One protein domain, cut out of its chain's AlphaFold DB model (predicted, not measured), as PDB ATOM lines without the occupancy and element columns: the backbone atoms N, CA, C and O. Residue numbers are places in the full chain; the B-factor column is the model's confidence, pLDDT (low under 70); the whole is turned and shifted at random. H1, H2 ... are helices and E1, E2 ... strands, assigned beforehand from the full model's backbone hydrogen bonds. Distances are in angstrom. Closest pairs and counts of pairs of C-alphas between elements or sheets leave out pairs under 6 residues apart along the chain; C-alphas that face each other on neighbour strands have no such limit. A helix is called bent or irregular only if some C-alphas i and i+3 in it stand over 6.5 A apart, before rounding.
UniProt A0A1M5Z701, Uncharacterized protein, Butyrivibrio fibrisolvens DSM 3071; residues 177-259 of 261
ATOM      1  N   THR A 177     269.818 -33.542  -0.102       97.75
ATOM      2  CA  THR A 177     269.703 -32.210   0.502       97.75
ATOM      3  C   THR A 177     269.862 -32.254   2.015       97.75
ATOM      4  O   THR A 177     269.223 -33.050   2.707       97.75
ATOM      5  N   TYR A 178     270.680 -31.341   2.514       98.06
ATOM      6  CA  TYR A 178     270.899 -31.065   3.920       98.06
ATOM      7  C   TYR A 178     270.437 -29.638   4.221       98.06
ATOM      8  O   TYR A 178     270.503 -28.753   3.367       98.06
ATOM      9  N   GLN A 179     269.948 -29.419   5.431       97.88
ATOM     10  CA  GLN A 179     269.400 -28.157   5.907       97.88
ATOM     11  C   GLN A 179     270.284 -27.622   7.030       97.88
ATOM     12  O   GLN A 179     270.716 -28.400   7.880       97.88
ATOM     13  N   SER A 180     270.574 -26.323   7.024       97.31
ATOM     14  CA  SER A 180     271.364 -25.700   8.090       97.31
ATOM     15  C   SER A 180     270.664 -25.870   9.441       97.31
ATOM     16  O   SER A 180     269.447 -25.694   9.538       97.31
ATOM     17  N   GLU A 181     271.430 -26.200  10.486       95.50
ATOM     18  CA  GLU A 181     270.889 -26.298  11.850       95.50
ATOM     19  C   GLU A 181     270.406 -24.938  12.385       95.50
ATOM     20  O   GLU A 181     269.477 -24.889  13.192       95.50
ATOM     21  N   ASP A 182     270.996 -23.837  11.910       95.38
ATOM     22  CA  ASP A 182     270.706 -22.485  12.400       95.38
ATOM     23  C   ASP A 182     269.571 -21.787  11.632       95.38
ATOM     24  O   ASP A 182     268.875 -20.934  12.193       95.38
ATOM     25  N   ASP A 183     269.355 -22.140  10.360       95.62
ATOM     26  CA  ASP A 183     268.288 -21.572   9.529       95.62
ATOM     27  C   ASP A 183     267.747 -22.591   8.520       95.62
ATOM     28  O   ASP A 183     268.396 -22.957   7.541       95.62
ATOM     29  N   SER A 184     266.484 -22.971   8.708       94.00
ATOM     30  CA  SER A 184     265.775 -23.912   7.841       94.00
ATOM     31  C   SER A 184     265.647 -23.466   6.373       94.00
ATOM     32  O   SER A 184     265.348 -24.287   5.509       94.00
ATOM     33  N   ASN A 185     265.834 -22.185   6.055       95.50
ATOM     34  CA  ASN A 185     265.782 -21.707   4.669       95.50
ATOM     35  C   ASN A 185     267.115 -21.876   3.931       95.50
ATOM     36  O   ASN A 185     267.161 -21.661   2.720       95.50
ATOM     37  N   ILE A 186     268.180 -22.250   4.643       97.81
ATOM     38  CA  ILE A 186     269.503 -22.465   4.072       97.81
ATOM     39  C   ILE A 186     269.696 -23.958   3.829       97.81
ATOM     40  O   ILE A 186     269.556 -24.778   4.743       97.81
ATOM     41  N   THR A 187     270.024 -24.322   2.591       98.19
ATOM     42  CA  THR A 187     270.201 -25.725   2.199       98.19
ATOM     43  C   THR A 187     271.490 -25.948   1.427       98.19
ATOM     44  O   THR A 187     271.971 -25.057   0.729       98.19
ATOM     45  N   LEU A 188     272.017 -27.164   1.540       98.31
ATOM     46  CA  LEU A 188     273.173 -27.656   0.806       98.31
ATOM     47  C   LEU A 188     272.812 -29.009   0.190       98.31
ATOM     48  O   LEU A 188     272.484 -29.955   0.903       98.31
ATOM     49  N   THR A 189     272.823 -29.103  -1.135       98.19
ATOM     50  CA  THR A 189     272.452 -30.322  -1.867       98.19
ATOM     51  C   THR A 189     273.654 -30.898  -2.587       98.19
ATOM     52  O   THR A 189     274.286 -30.188  -3.352       98.19
ATOM     53  N   PHE A 190     273.929 -32.184  -2.390       97.81
ATOM     54  CA  PHE A 190     274.998 -32.902  -3.082       97.81
ATOM     55  C   PHE A 190     274.415 -33.822  -4.153       97.81
ATOM     56  O   PHE A 190     273.600 -34.699  -3.850       97.81
ATOM     57  N   ASP A 191     274.857 -33.634  -5.393       96.81
ATOM     58  CA  ASP A 191     274.471 -34.451  -6.541       96.81
ATOM     59  C   ASP A 191     275.664 -34.636  -7.487       96.81
ATOM     60  O   ASP A 191     276.132 -33.677  -8.094       96.81
ATOM     61  N   ASN A 192     276.164 -35.873  -7.585       93.25
ATOM     62  CA  ASN A 192     277.163 -36.311  -8.570       93.25
ATOM     63  C   ASN A 192     278.331 -35.326  -8.790       93.25
ATOM     64  O   ASN A 192     278.571 -34.879  -9.910       93.25
ATOM     65  N   GLY A 193     279.042 -34.975  -7.717       94.94
ATOM     66  CA  GLY A 193     280.202 -34.081  -7.791       94.94
ATOM     67  C   GLY A 193     279.878 -32.593  -7.826       94.94
ATOM     68  O   GLY A 193     280.796 -31.787  -7.891       94.94
ATOM     69  N   ILE A 194     278.605 -32.202  -7.726       97.50
ATOM     70  CA  ILE A 194     278.191 -30.806  -7.573       97.50
ATOM     71  C   ILE A 194     277.484 -30.618  -6.231       97.50
ATOM     72  O   ILE A 194     276.523 -31.320  -5.908       97.50
ATOM     73  N   ALA A 195     277.947 -29.648  -5.446       98.06
ATOM     74  CA  ALA A 195     277.235 -29.154  -4.279       98.06
ATOM     75  C   ALA A 195     276.502 -27.863  -4.645       98.06
ATOM     76  O   ALA A 195     277.097 -26.945  -5.197       98.06
ATOM     77  N   THR A 196     275.211 -27.783  -4.342       98.44
ATOM     78  CA  THR A 196     274.385 -26.592  -4.557       98.44
ATOM     79  C   THR A 196     273.997 -25.999  -3.213       98.44
ATOM     80  O   THR A 196     273.274 -26.635  -2.443       98.44
ATOM     81  N   PHE A 197     274.467 -24.789  -2.940       98.31
ATOM     82  CA  PHE A 197     274.118 -24.001  -1.765       98.31
ATOM     83  C   PHE A 197     272.992 -23.021  -2.105       98.31
ATOM     84  O   PHE A 197     273.037 -22.351  -3.137       98.31
ATOM     85  N   VAL A 198     271.982 -22.930  -1.238       98.31
ATOM     86  CA  VAL A 198     270.854 -21.998  -1.380       98.31
ATOM     87  C   VAL A 198     270.640 -21.252  -0.070       98.31
ATOM     88  O   VAL A 198     270.464 -21.889   0.968       98.31
ATOM     89  N   ASN A 199     270.600 -19.919  -0.131       97.25
ATOM     90  CA  ASN A 199     270.284 -19.028   0.987       97.25
ATOM     91  C   ASN A 199     269.442 -17.839   0.495       97.25
ATOM     92  O   ASN A 199     269.965 -16.862  -0.043       97.25
ATOM     93  N   GLY A 200     268.119 -17.929   0.653       94.12
ATOM     94  CA  GLY A 200     267.194 -16.917   0.135       94.12
ATOM     95  C   GLY A 200     267.266 -16.815  -1.391       94.12
ATOM     96  O   GLY A 200     266.956 -17.779  -2.087       94.12
ATOM     97  N   ASP A 201     267.675 -15.651  -1.901       94.81
ATOM     98  CA  ASP A 201     267.832 -15.398  -3.342       94.81
ATOM     99  C   ASP A 201     269.221 -15.802  -3.881       94.81
ATOM    100  O   ASP A 201     269.467 -15.711  -5.085       94.81
ATOM    101  N   ILE A 202     270.138 -16.238  -3.010       96.38
ATOM    102  CA  ILE A 202     271.484 -16.684  -3.388       96.38
ATOM    103  C   ILE A 202     271.435 -18.174  -3.725       96.38
ATOM    104  O   ILE A 202     270.918 -18.986  -2.954       96.38
ATOM    105  N   THR A 203     271.984 -18.537  -4.883       97.94
ATOM    106  CA  THR A 203     272.221 -19.925  -5.290       97.94
ATOM    107  C   THR A 203     273.621 -20.031  -5.868       97.94
ATOM    108  O   THR A 203     273.951 -19.329  -6.823       97.94
ATOM    109  N   GLU A 204     274.422 -20.922  -5.301       97.38
ATOM    110  CA  GLU A 204     275.807 -21.158  -5.698       97.38
ATOM    111  C   GLU A 204     276.020 -22.647  -5.944       97.38
ATOM    112  O   GLU A 204     275.430 -23.490  -5.264       97.38
ATOM    113  N   THR A 205     276.866 -22.982  -6.915       97.69
ATOM    114  CA  THR A 205     277.207 -24.368  -7.239       97.69
ATOM    115  C   THR A 205     278.709 -24.543  -7.223       97.69
ATOM    116  O   THR A 205     279.404 -23.834  -7.944       97.69
ATOM    117  N   HIS A 206     279.183 -25.520  -6.460       96.38
ATOM    118  CA  HIS A 206     280.602 -25.776  -6.251       96.38
ATOM    119  C   HIS A 206     280.909 -27.231  -6.602       96.38
ATOM    120  O   HIS A 206     280.289 -28.134  -6.024       96.38
ATOM    121  N   PRO A 207     281.821 -27.498  -7.550       95.75
ATOM    122  CA  PRO A 207     282.235 -28.856  -7.830       95.75
ATOM    123  C   PRO A 207     283.081 -29.407  -6.676       95.75
ATOM    124  O   PRO A 207     283.863 -28.690  -6.044       95.75
ATOM    125  N   TYR A 208     282.918 -30.695  -6.400       96.19
ATOM    126  CA  TYR A 208     283.644 -31.404  -5.357       96.19
ATOM    127  C   TYR A 208     284.059 -32.799  -5.815       96.19
ATOM    128  O   TYR A 208     283.477 -33.380  -6.731       96.19
ATOM    129  N   VAL A 209     285.045 -33.351  -5.121       95.94
ATOM    130  CA  VAL A 209     285.502 -34.734  -5.255       95.94
ATOM    131  C   VAL A 209     285.492 -35.453  -3.919       95.94
ATOM    132  O   VAL A 209     285.404 -34.828  -2.861       95.94
ATOM    133  N   ILE A 210     285.592 -36.781  -3.976       94.69
ATOM    134  CA  ILE A 210     285.769 -37.631  -2.799       94.69
ATOM    135  C   ILE A 210     287.178 -38.193  -2.807       94.69
ATOM    136  O   ILE A 210     287.507 -39.039  -3.639       94.69
ATOM    137  N   TYR A 211     287.977 -37.742  -1.851       93.38
ATOM    138  CA  TYR A 211     289.322 -38.224  -1.605       93.38
ATOM    139  C   TYR A 211     289.317 -39.227  -0.448       93.38
ATOM    140  O   TYR A 211     288.705 -38.986   0.592       93.38
ATOM    141  N   LEU A 212     289.988 -40.363  -0.639       89.88
ATOM    142  CA  LEU A 212     290.178 -41.372   0.403       89.88
ATOM    143  C   LEU A 212     291.603 -41.276   0.954       89.88
ATOM    144  O   LEU A 212     292.573 -41.579   0.243       89.88
ATOM    145  N   ASP A 213     291.703 -40.898   2.227       86.06
ATOM    146  CA  ASP A 213     292.950 -40.888   2.985       86.06
ATOM    147  C   ASP A 213     292.940 -42.019   4.018       86.06
ATOM    148  O   ASP A 213     292.336 -41.931   5.085       86.06
ATOM    149  N   GLY A 214     293.537 -43.154   3.653       87.19
ATOM    150  CA  GLY A 214     293.397 -44.381   4.433       87.19
ATOM    151  C   GLY A 214     291.935 -44.834   4.510       87.19
ATOM    152  O   GLY A 214     291.357 -45.247   3.501       87.19
ATOM    153  N   GLU A 215     291.360 -44.794   5.713       88.06
ATOM    154  CA  GLU A 215     289.946 -45.114   5.963       88.06
ATOM    155  C   GLU A 215     289.044 -43.869   5.974       88.06
ATOM    156  O   GLU A 215     287.819 -44.007   5.932       88.06
ATOM    157  N   ASP A 216     289.630 -42.670   5.999       91.69
ATOM    158  CA  ASP A 216     288.893 -41.419   6.088       91.69
ATOM    159  C   ASP A 216     288.390 -40.975   4.712       91.69
ATOM    160  O   ASP A 216     289.104 -41.010   3.703       91.69
ATOM    161  N   LEU A 217     287.132 -40.533   4.681       93.69
ATOM    162  CA  LEU A 217     286.492 -39.994   3.490       93.69
ATOM    163  C   LEU A 217     286.446 -38.474   3.577       93.69
ATOM    164  O   LEU A 217     285.795 -37.906   4.453       93.69
ATOM    165  N   ILE A 218     287.123 -37.816   2.644       94.19
ATOM    166  CA  ILE A 218     287.275 -36.365   2.609       94.19
ATOM    167  C   ILE A 218     286.555 -35.829   1.376       94.19
ATOM    168  O   ILE A 218     286.772 -36.291   0.255       94.19
ATOM    169  N   ILE A 219     285.690 -34.841   1.580       95.88
ATOM    170  CA  ILE A 219     285.032 -34.104   0.501       95.88
ATOM    171  C   ILE A 219     285.858 -32.865   0.223       95.88
ATOM    172  O   ILE A 219     286.056 -32.069   1.135       95.88
ATOM    173  N   VAL A 220     286.334 -32.706  -1.009       94.75
ATOM    174  CA  VAL A 220     287.220 -31.601  -1.400       94.75
ATOM    175  C   VAL A 220     286.546 -30.778  -2.484       94.75
ATOM    176  O   VAL A 220     286.284 -31.277  -3.577       94.75
ATOM    177  N   PHE A 221     286.286 -29.511  -2.194       94.12
ATOM    178  CA  PHE A 221     285.920 -28.508  -3.183       94.12
ATOM    179  C   PHE A 221     287.191 -27.984  -3.851       94.12
ATOM    180  O   PHE A 221     288.145 -27.589  -3.174       94.12
ATOM    181  N   TYR A 222     287.212 -27.991  -5.181       89.44
ATOM    182  CA  TYR A 222     288.438 -27.748  -5.948       89.44
ATOM    183  C   TYR A 222     288.347 -26.565  -6.916       89.44
ATOM    184  O   TYR A 222     289.289 -26.311  -7.669       89.44
ATOM    185  N   SER A 223     287.239 -25.823  -6.910       88.44
ATOM    186  CA  SER A 223     287.091 -24.627  -7.733       88.44
ATOM    187  C   SER A 223     287.615 -23.375  -7.024       88.44
ATOM    188  O   SER A 223     287.491 -23.216  -5.810       88.44
ATOM    189  N   LEU A 224     288.227 -22.465  -7.787       85.25
ATOM    190  CA  LEU A 224     288.781 -21.219  -7.242       85.25
ATOM    191  C   LEU A 224     287.704 -20.212  -6.815       85.25
ATOM    192  O   LEU A 224     287.930 -19.427  -5.898       85.25
ATOM    193  N   ASP A 225     286.547 -20.226  -7.471       85.38
ATOM    194  CA  ASP A 225     285.406 -19.359  -7.157       85.38
ATOM    195  C   ASP A 225     284.763 -19.677  -5.798       85.38
ATOM    196  O   ASP A 225     284.095 -18.821  -5.219       85.38
ATOM    197  N   LEU A 226     285.038 -20.854  -5.226       89.94
ATOM    198  CA  LEU A 226     284.641 -21.191  -3.865       89.94
ATOM    199  C   LEU A 226     285.098 -20.118  -2.868       89.94
ATOM    200  O   LEU A 226     284.316 -19.695  -2.022       89.94
ATOM    201  N   TYR A 227     286.343 -19.642  -2.961       85.44
ATOM    202  CA  TYR A 227     286.935 -18.758  -1.947       85.44
ATOM    203  C   TYR A 227     286.301 -17.363  -1.880       85.44
ATOM    204  O   TYR A 227     286.438 -16.679  -0.861       85.44
ATOM    205  N   SER A 228     285.622 -16.925  -2.942       85.38
ATOM    206  CA  SER A 228     284.881 -15.659  -2.971       85.38
ATOM    207  C   SER A 228     283.382 -15.828  -2.701       85.38
ATOM    208  O   SER A 228     282.679 -14.822  -2.609       85.38
ATOM    209  N   SER A 229     282.910 -17.066  -2.534       91.62
ATOM    210  CA  SER A 229     281.494 -17.401  -2.379       91.62
ATOM    211  C   SER A 229     280.930 -17.091  -0.986       91.62
ATOM    212  O   SER A 229     281.642 -17.150   0.026       91.62
ATOM    213  N   ASP A 230     279.627 -16.799  -0.923       94.25
ATOM    214  CA  ASP A 230     278.919 -16.583   0.343       94.25
ATOM    215  C   ASP A 230     278.850 -17.882   1.154       94.25
ATOM    216  O   ASP A 230     278.944 -17.844   2.387       94.25
ATOM    217  N   PHE A 231     278.737 -19.032   0.473       96.19
ATOM    218  CA  PHE A 231     278.814 -20.354   1.090       96.19
ATOM    219  C   PHE A 231     280.108 -20.522   1.889       96.19
ATOM    220  O   PHE A 231     280.064 -20.787   3.094       96.19
ATOM    221  N   TYR A 232     281.258 -20.313   1.241       94.06
ATOM    222  CA  TYR A 232     282.557 -20.501   1.879       94.06
ATOM    223  C   TYR A 232     282.758 -19.526   3.037       94.06
ATOM    224  O   TYR A 232     283.101 -19.937   4.143       94.06
ATOM    225  N   GLY A 233     282.485 -18.238   2.808       92.50
ATOM    226  CA  GLY A 233     282.677 -17.199   3.819       92.50
ATOM    227  C   GLY A 233     281.807 -17.367   5.067       92.50
ATOM    228  O   GLY A 233     282.203 -16.907   6.139       92.50
ATOM    229  N   SER A 234     280.648 -18.021   4.937       94.31
ATOM    230  CA  SER A 234     279.678 -18.169   6.028       94.31
ATOM    231  C   SER A 234     279.775 -19.509   6.759       94.31
ATOM    232  O   SER A 234     279.531 -19.544   7.962       94.31
ATOM    233  N   PHE A 235     280.103 -20.600   6.059       95.88
ATOM    234  CA  PHE A 235     279.970 -21.959   6.605       95.88
ATOM    235  C   PHE A 235     281.268 -22.765   6.627       95.88
ATOM    236  O   PHE A 235     281.388 -23.662   7.462       95.88
ATOM    237  N   CYS A 236     282.230 -22.463   5.754       92.19
ATOM    238  CA  CYS A 236     283.395 -23.317   5.548       92.19
ATOM    239  C   CYS A 236     284.630 -22.796   6.282       92.19
ATOM    240  O   CYS A 236     285.097 -21.685   6.037       92.19
ATOM    241  N   GLU A 237     285.211 -23.638   7.132       90.69
ATOM    242  CA  GLU A 237     286.546 -23.411   7.689       90.69
ATOM    243  C   GLU A 237     287.639 -23.677   6.647       90.69
ATOM    244  O   GLU A 237     288.624 -22.941   6.579       90.69
ATOM    245  N   ASN A 238     287.443 -24.703   5.813       91.06
ATOM    246  CA  ASN A 238     288.372 -25.133   4.771       91.06
ATOM    247  C   ASN A 238     287.621 -25.440   3.469       91.06
ATOM    248  O   ASN A 238     286.400 -25.584   3.453       91.06
ATOM    249  N   ASN A 239     288.355 -25.608   2.366       90.44
ATOM    250  CA  ASN A 239     287.798 -26.101   1.101       90.44
ATOM    251  C   ASN A 239     287.528 -27.615   1.119       90.44
ATOM    252  O   ASN A 239     287.181 -28.190   0.092       90.44
ATOM    253  N   TYR A 240     287.695 -28.271   2.264       93.94
ATOM    254  CA  TYR A 240     287.400 -29.680   2.448       93.94
ATOM    255  C   TYR A 240     286.738 -29.930   3.801       93.94
ATOM    256  O   TYR A 240     286.832 -29.111   4.717       93.94
ATOM    257  N   PHE A 241     286.101 -31.091   3.940       94.81
ATOM    258  CA  PHE A 241     285.611 -31.587   5.222       94.81
ATOM    259  C   PHE A 241     285.636 -33.116   5.278       94.81
ATOM    260  O   PHE A 241     285.574 -33.795   4.250       94.81
ATOM    261  N   TYR A 242     285.705 -33.660   6.491       94.69
ATOM    262  CA  TYR A 242     285.612 -35.099   6.727       94.69
ATOM    263  C   TYR A 242     284.147 -35.527   6.728       94.69
ATOM    264  O   TYR A 242     283.332 -35.011   7.496       94.69
ATOM    265  N   PHE A 243     283.809 -36.492   5.883       95.25
ATOM    266  CA  PHE A 243     282.480 -37.076   5.832       95.25
ATOM    267  C   PHE A 243     282.449 -38.360   6.653       95.25
ATOM    268  O   PHE A 243     283.036 -39.375   6.285       95.25
ATOM    269  N   THR A 244     281.767 -38.292   7.791       92.25
ATOM    270  CA  THR A 244     281.709 -39.386   8.767       92.25
ATOM    271  C   THR A 244     280.439 -40.220   8.625       92.25
ATOM    272  O   THR A 244     280.509 -41.448   8.678       92.25
ATOM    273  N   ASP A 245     279.286 -39.583   8.406       91.50
ATOM    274  CA  ASP A 245     278.022 -40.263   8.129       91.50
ATOM    275  C   ASP A 245     277.023 -39.385   7.346       91.50
ATOM    276  O   ASP A 245     277.166 -38.171   7.234       91.50
ATOM    277  N   GLU A 246     275.980 -40.011   6.789       93.31
ATOM    278  CA  GLU A 246     274.987 -39.347   5.930       93.31
ATOM    279  C   GLU A 246     273.986 -38.434   6.659       93.31
ATOM    280  O   GLU A 246     273.177 -37.777   5.994       93.31
ATOM    281  N   SER A 247     273.964 -38.431   7.994       95.50
ATOM    282  CA  SER A 247     272.975 -37.687   8.779       95.50
ATOM    283  C   SER A 247     273.367 -36.228   8.992       95.50
ATOM    284  O   SER A 247     272.478 -35.379   9.114       95.50
ATOM    285  N   LYS A 248     274.670 -35.925   8.998       95.81
ATOM    286  CA  LYS A 248     275.193 -34.592   9.290       95.81
ATOM    287  C   LYS A 248     276.453 -34.277   8.488       95.81
ATOM    288  O   LYS A 248     277.334 -35.111   8.325       95.81
ATOM    289  N   ILE A 249     276.551 -33.028   8.051       97.25
ATOM    290  CA  ILE A 249     277.749 -32.434   7.464       97.25
ATOM    291  C   ILE A 249     278.219 -31.318   8.387       97.25
ATOM    292  O   ILE A 249     277.441 -30.428   8.733       97.25
ATOM    293  N   ASP A 250     279.487 -31.372   8.779       96.50
ATOM    294  CA  ASP A 250     280.157 -30.332   9.551       96.50
ATOM    295  C   ASP A 250     281.217 -29.670   8.671       96.50
ATOM    296  O   ASP A 250     282.099 -30.344   8.141       96.50
ATOM    297  N   LEU A 251     281.089 -28.359   8.480       95.56
ATOM    298  CA  LEU A 251     281.983 -27.548   7.654       95.56
ATOM    299  C   LEU A 251     282.916 -26.674   8.510       95.56
ATOM    300  O   LEU A 251     283.634 -25.832   7.973       95.56
ATOM    301  N   GLY A 252     282.908 -26.850   9.835       94.12
ATOM    302  CA  GLY A 252     283.741 -26.124  10.796       94.12
ATOM    303  C   GLY A 252     283.093 -24.841  11.323       94.12
ATOM    304  O   GLY A 252     283.025 -24.650  12.537       94.12
ATOM    305  N   PHE A 253     282.565 -23.970  10.449       94.50
ATOM    306  CA  PHE A 253     281.839 -22.760  10.888       94.50
ATOM    307  C   PHE A 253     280.327 -22.930  10.925       94.50
ATOM    308  O   PHE A 253     279.646 -22.200  11.644       94.50
ATOM    309  N   GLY A 254     279.799 -23.906  10.194       95.50
ATOM    310  CA  GLY A 254     278.403 -24.280  10.287       95.50
ATOM    311  C   GLY A 254     278.190 -25.742   9.957       95.50
ATOM    312  O   GLY A 254     279.091 -26.448   9.498       95.50
ATOM    313  N   SER A 255     276.975 -26.208  10.215       96.94
ATOM    314  CA  SER A 255     276.643 -27.607  10.011       96.94
ATOM    315  C   SER A 255     275.228 -27.799   9.491       96.94
ATOM    316  O   SER A 255     274.336 -26.980   9.722       96.94
ATOM    317  N   PHE A 256     275.058 -28.877   8.733       97.81
ATOM    318  CA  PHE A 256     273.848 -29.184   7.998       97.81
ATOM    319  C   PHE A 256     273.390 -30.599   8.330       97.81
ATOM    320  O   PHE A 256     274.181 -31.540   8.303       97.81
ATOM    321  N   VAL A 257     272.103 -30.766   8.604       97.50
ATOM    322  CA  VAL A 257     271.484 -32.063   8.894       97.50
ATOM    323  C   VAL A 257     270.683 -32.545   7.697       97.50
ATOM    324  O   VAL A 257     270.090 -31.751   6.968       97.50
ATOM    325  N   LYS A 258     270.673 -33.855   7.464       96.88
ATOM    326  CA  LYS A 258     269.936 -34.450   6.348       96.88
ATOM    327  C   LYS A 258     268.453 -34.100   6.465       96.88
ATOM    328  O   LYS A 258     267.838 -34.376   7.492       96.88
ATOM    329  N   ALA A 259     267.873 -33.514   5.419       89.06
ATOM    330  CA  ALA A 259     266.451 -33.193   5.430       89.06
ATOM    331  C   ALA A 259     265.627 -34.493   5.494       89.06
ATOM    332  O   ALA A 259     265.797 -35.386   4.655       89.06
TER     333      ALA A 259
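Overview. This is residues 177 to 259 of the 261 residues of an uncharacterized protein of Butyrivibrio fibrisolvens DSM 3071 (UniProt A0A1M5Z701). One long antiparallel sheet of eight strands curls round into a nearly closed, barrel-like shape, its edge strands E6 and E7 coming near each other without pairing. The helix H2 covers one end of this curl with H1 next to it, and the long strand E4 runs along the greatest length. The printed part has 83 residues with eight named strands and two named helices, in the order E1 E2 E3 E4 E5 H1 H2 E6 E7 E8; across the sheet the order is E6 E5 E4 E3 E2 E1 E8 E7. The class is mostly strand; the whole is compact, with a radius of gyration of the C-alphas of 11.9 A and spans of 39 by 28 by 23 A.

Along the chain. E1, residues 177 to 180, begins at C-alpha 177 (269.703, -32.210, 0.502). E2, residues 186 to 191, is 16.8 A long, and E3, residues 194 to 199, is 16.6 A. E4, residues 202 to 213, measures 33.0 A and ends at C-alpha 213 (292.950, -40.888, 2.985). E5, residues 216 to 221, is 16.2 A long. H1 is residues 224 to 228, H2 residues 230 to 235, E6 residues 240 to 242 and E7 residues 248 to 250. E8, residues 255 to 258, ends at C-alpha 258 (269.936, -34.450, 6.348).

Arrangement. E1 to E5 form a meander, each strand the antiparallel neighbour of the one before. Within hydrogen-bond range are N 178 and O 188 of hairpin E1 and E2, 2.8 A, and N 189 and O 196 of hairpin E2 and E3, 2.8 A. Pairing is staggered: E4 pairs with E3 over residues 202 to 207, with N 204 and O 197 at 2.9 A, and with E5 over residues 208 to 213, with N 211 and O 218 at 2.8 A. E6 pairs with E5, N 219 and O 241 at 2.9 A; E8 pairs with E1, N 179 and O 257 at 2.8 A, and with E7, N 249 and O 256 at 2.8 A. The sheet is a folded sheet, bent back into two leaves: E6 E5 E4 E3 E2 face E8 E7, with E1 as the hinge. The closest C-alphas of E6 and E7, those of Phe 241 and Asp 250, are 7.1 A apart. H2 is on the sheet at a height of 8.4 A, over E2 and across the strands, at 78 degrees to E2 on the local plane. H1 only grazes the sheet. In H2 every O i to N i+4 pair is within hydrogen-bond range; H1 has 0 of 1, but 2 of 2 O i to N i+3 pairs.

Size, cuts and confidence. The C-alphas farthest apart, Asp 201 and Gly 214, are 39.4 A apart. The printed part has no cut, and its links are tight. Mean pLDDT of the printed part is 94.3, and no printed residue is under 70.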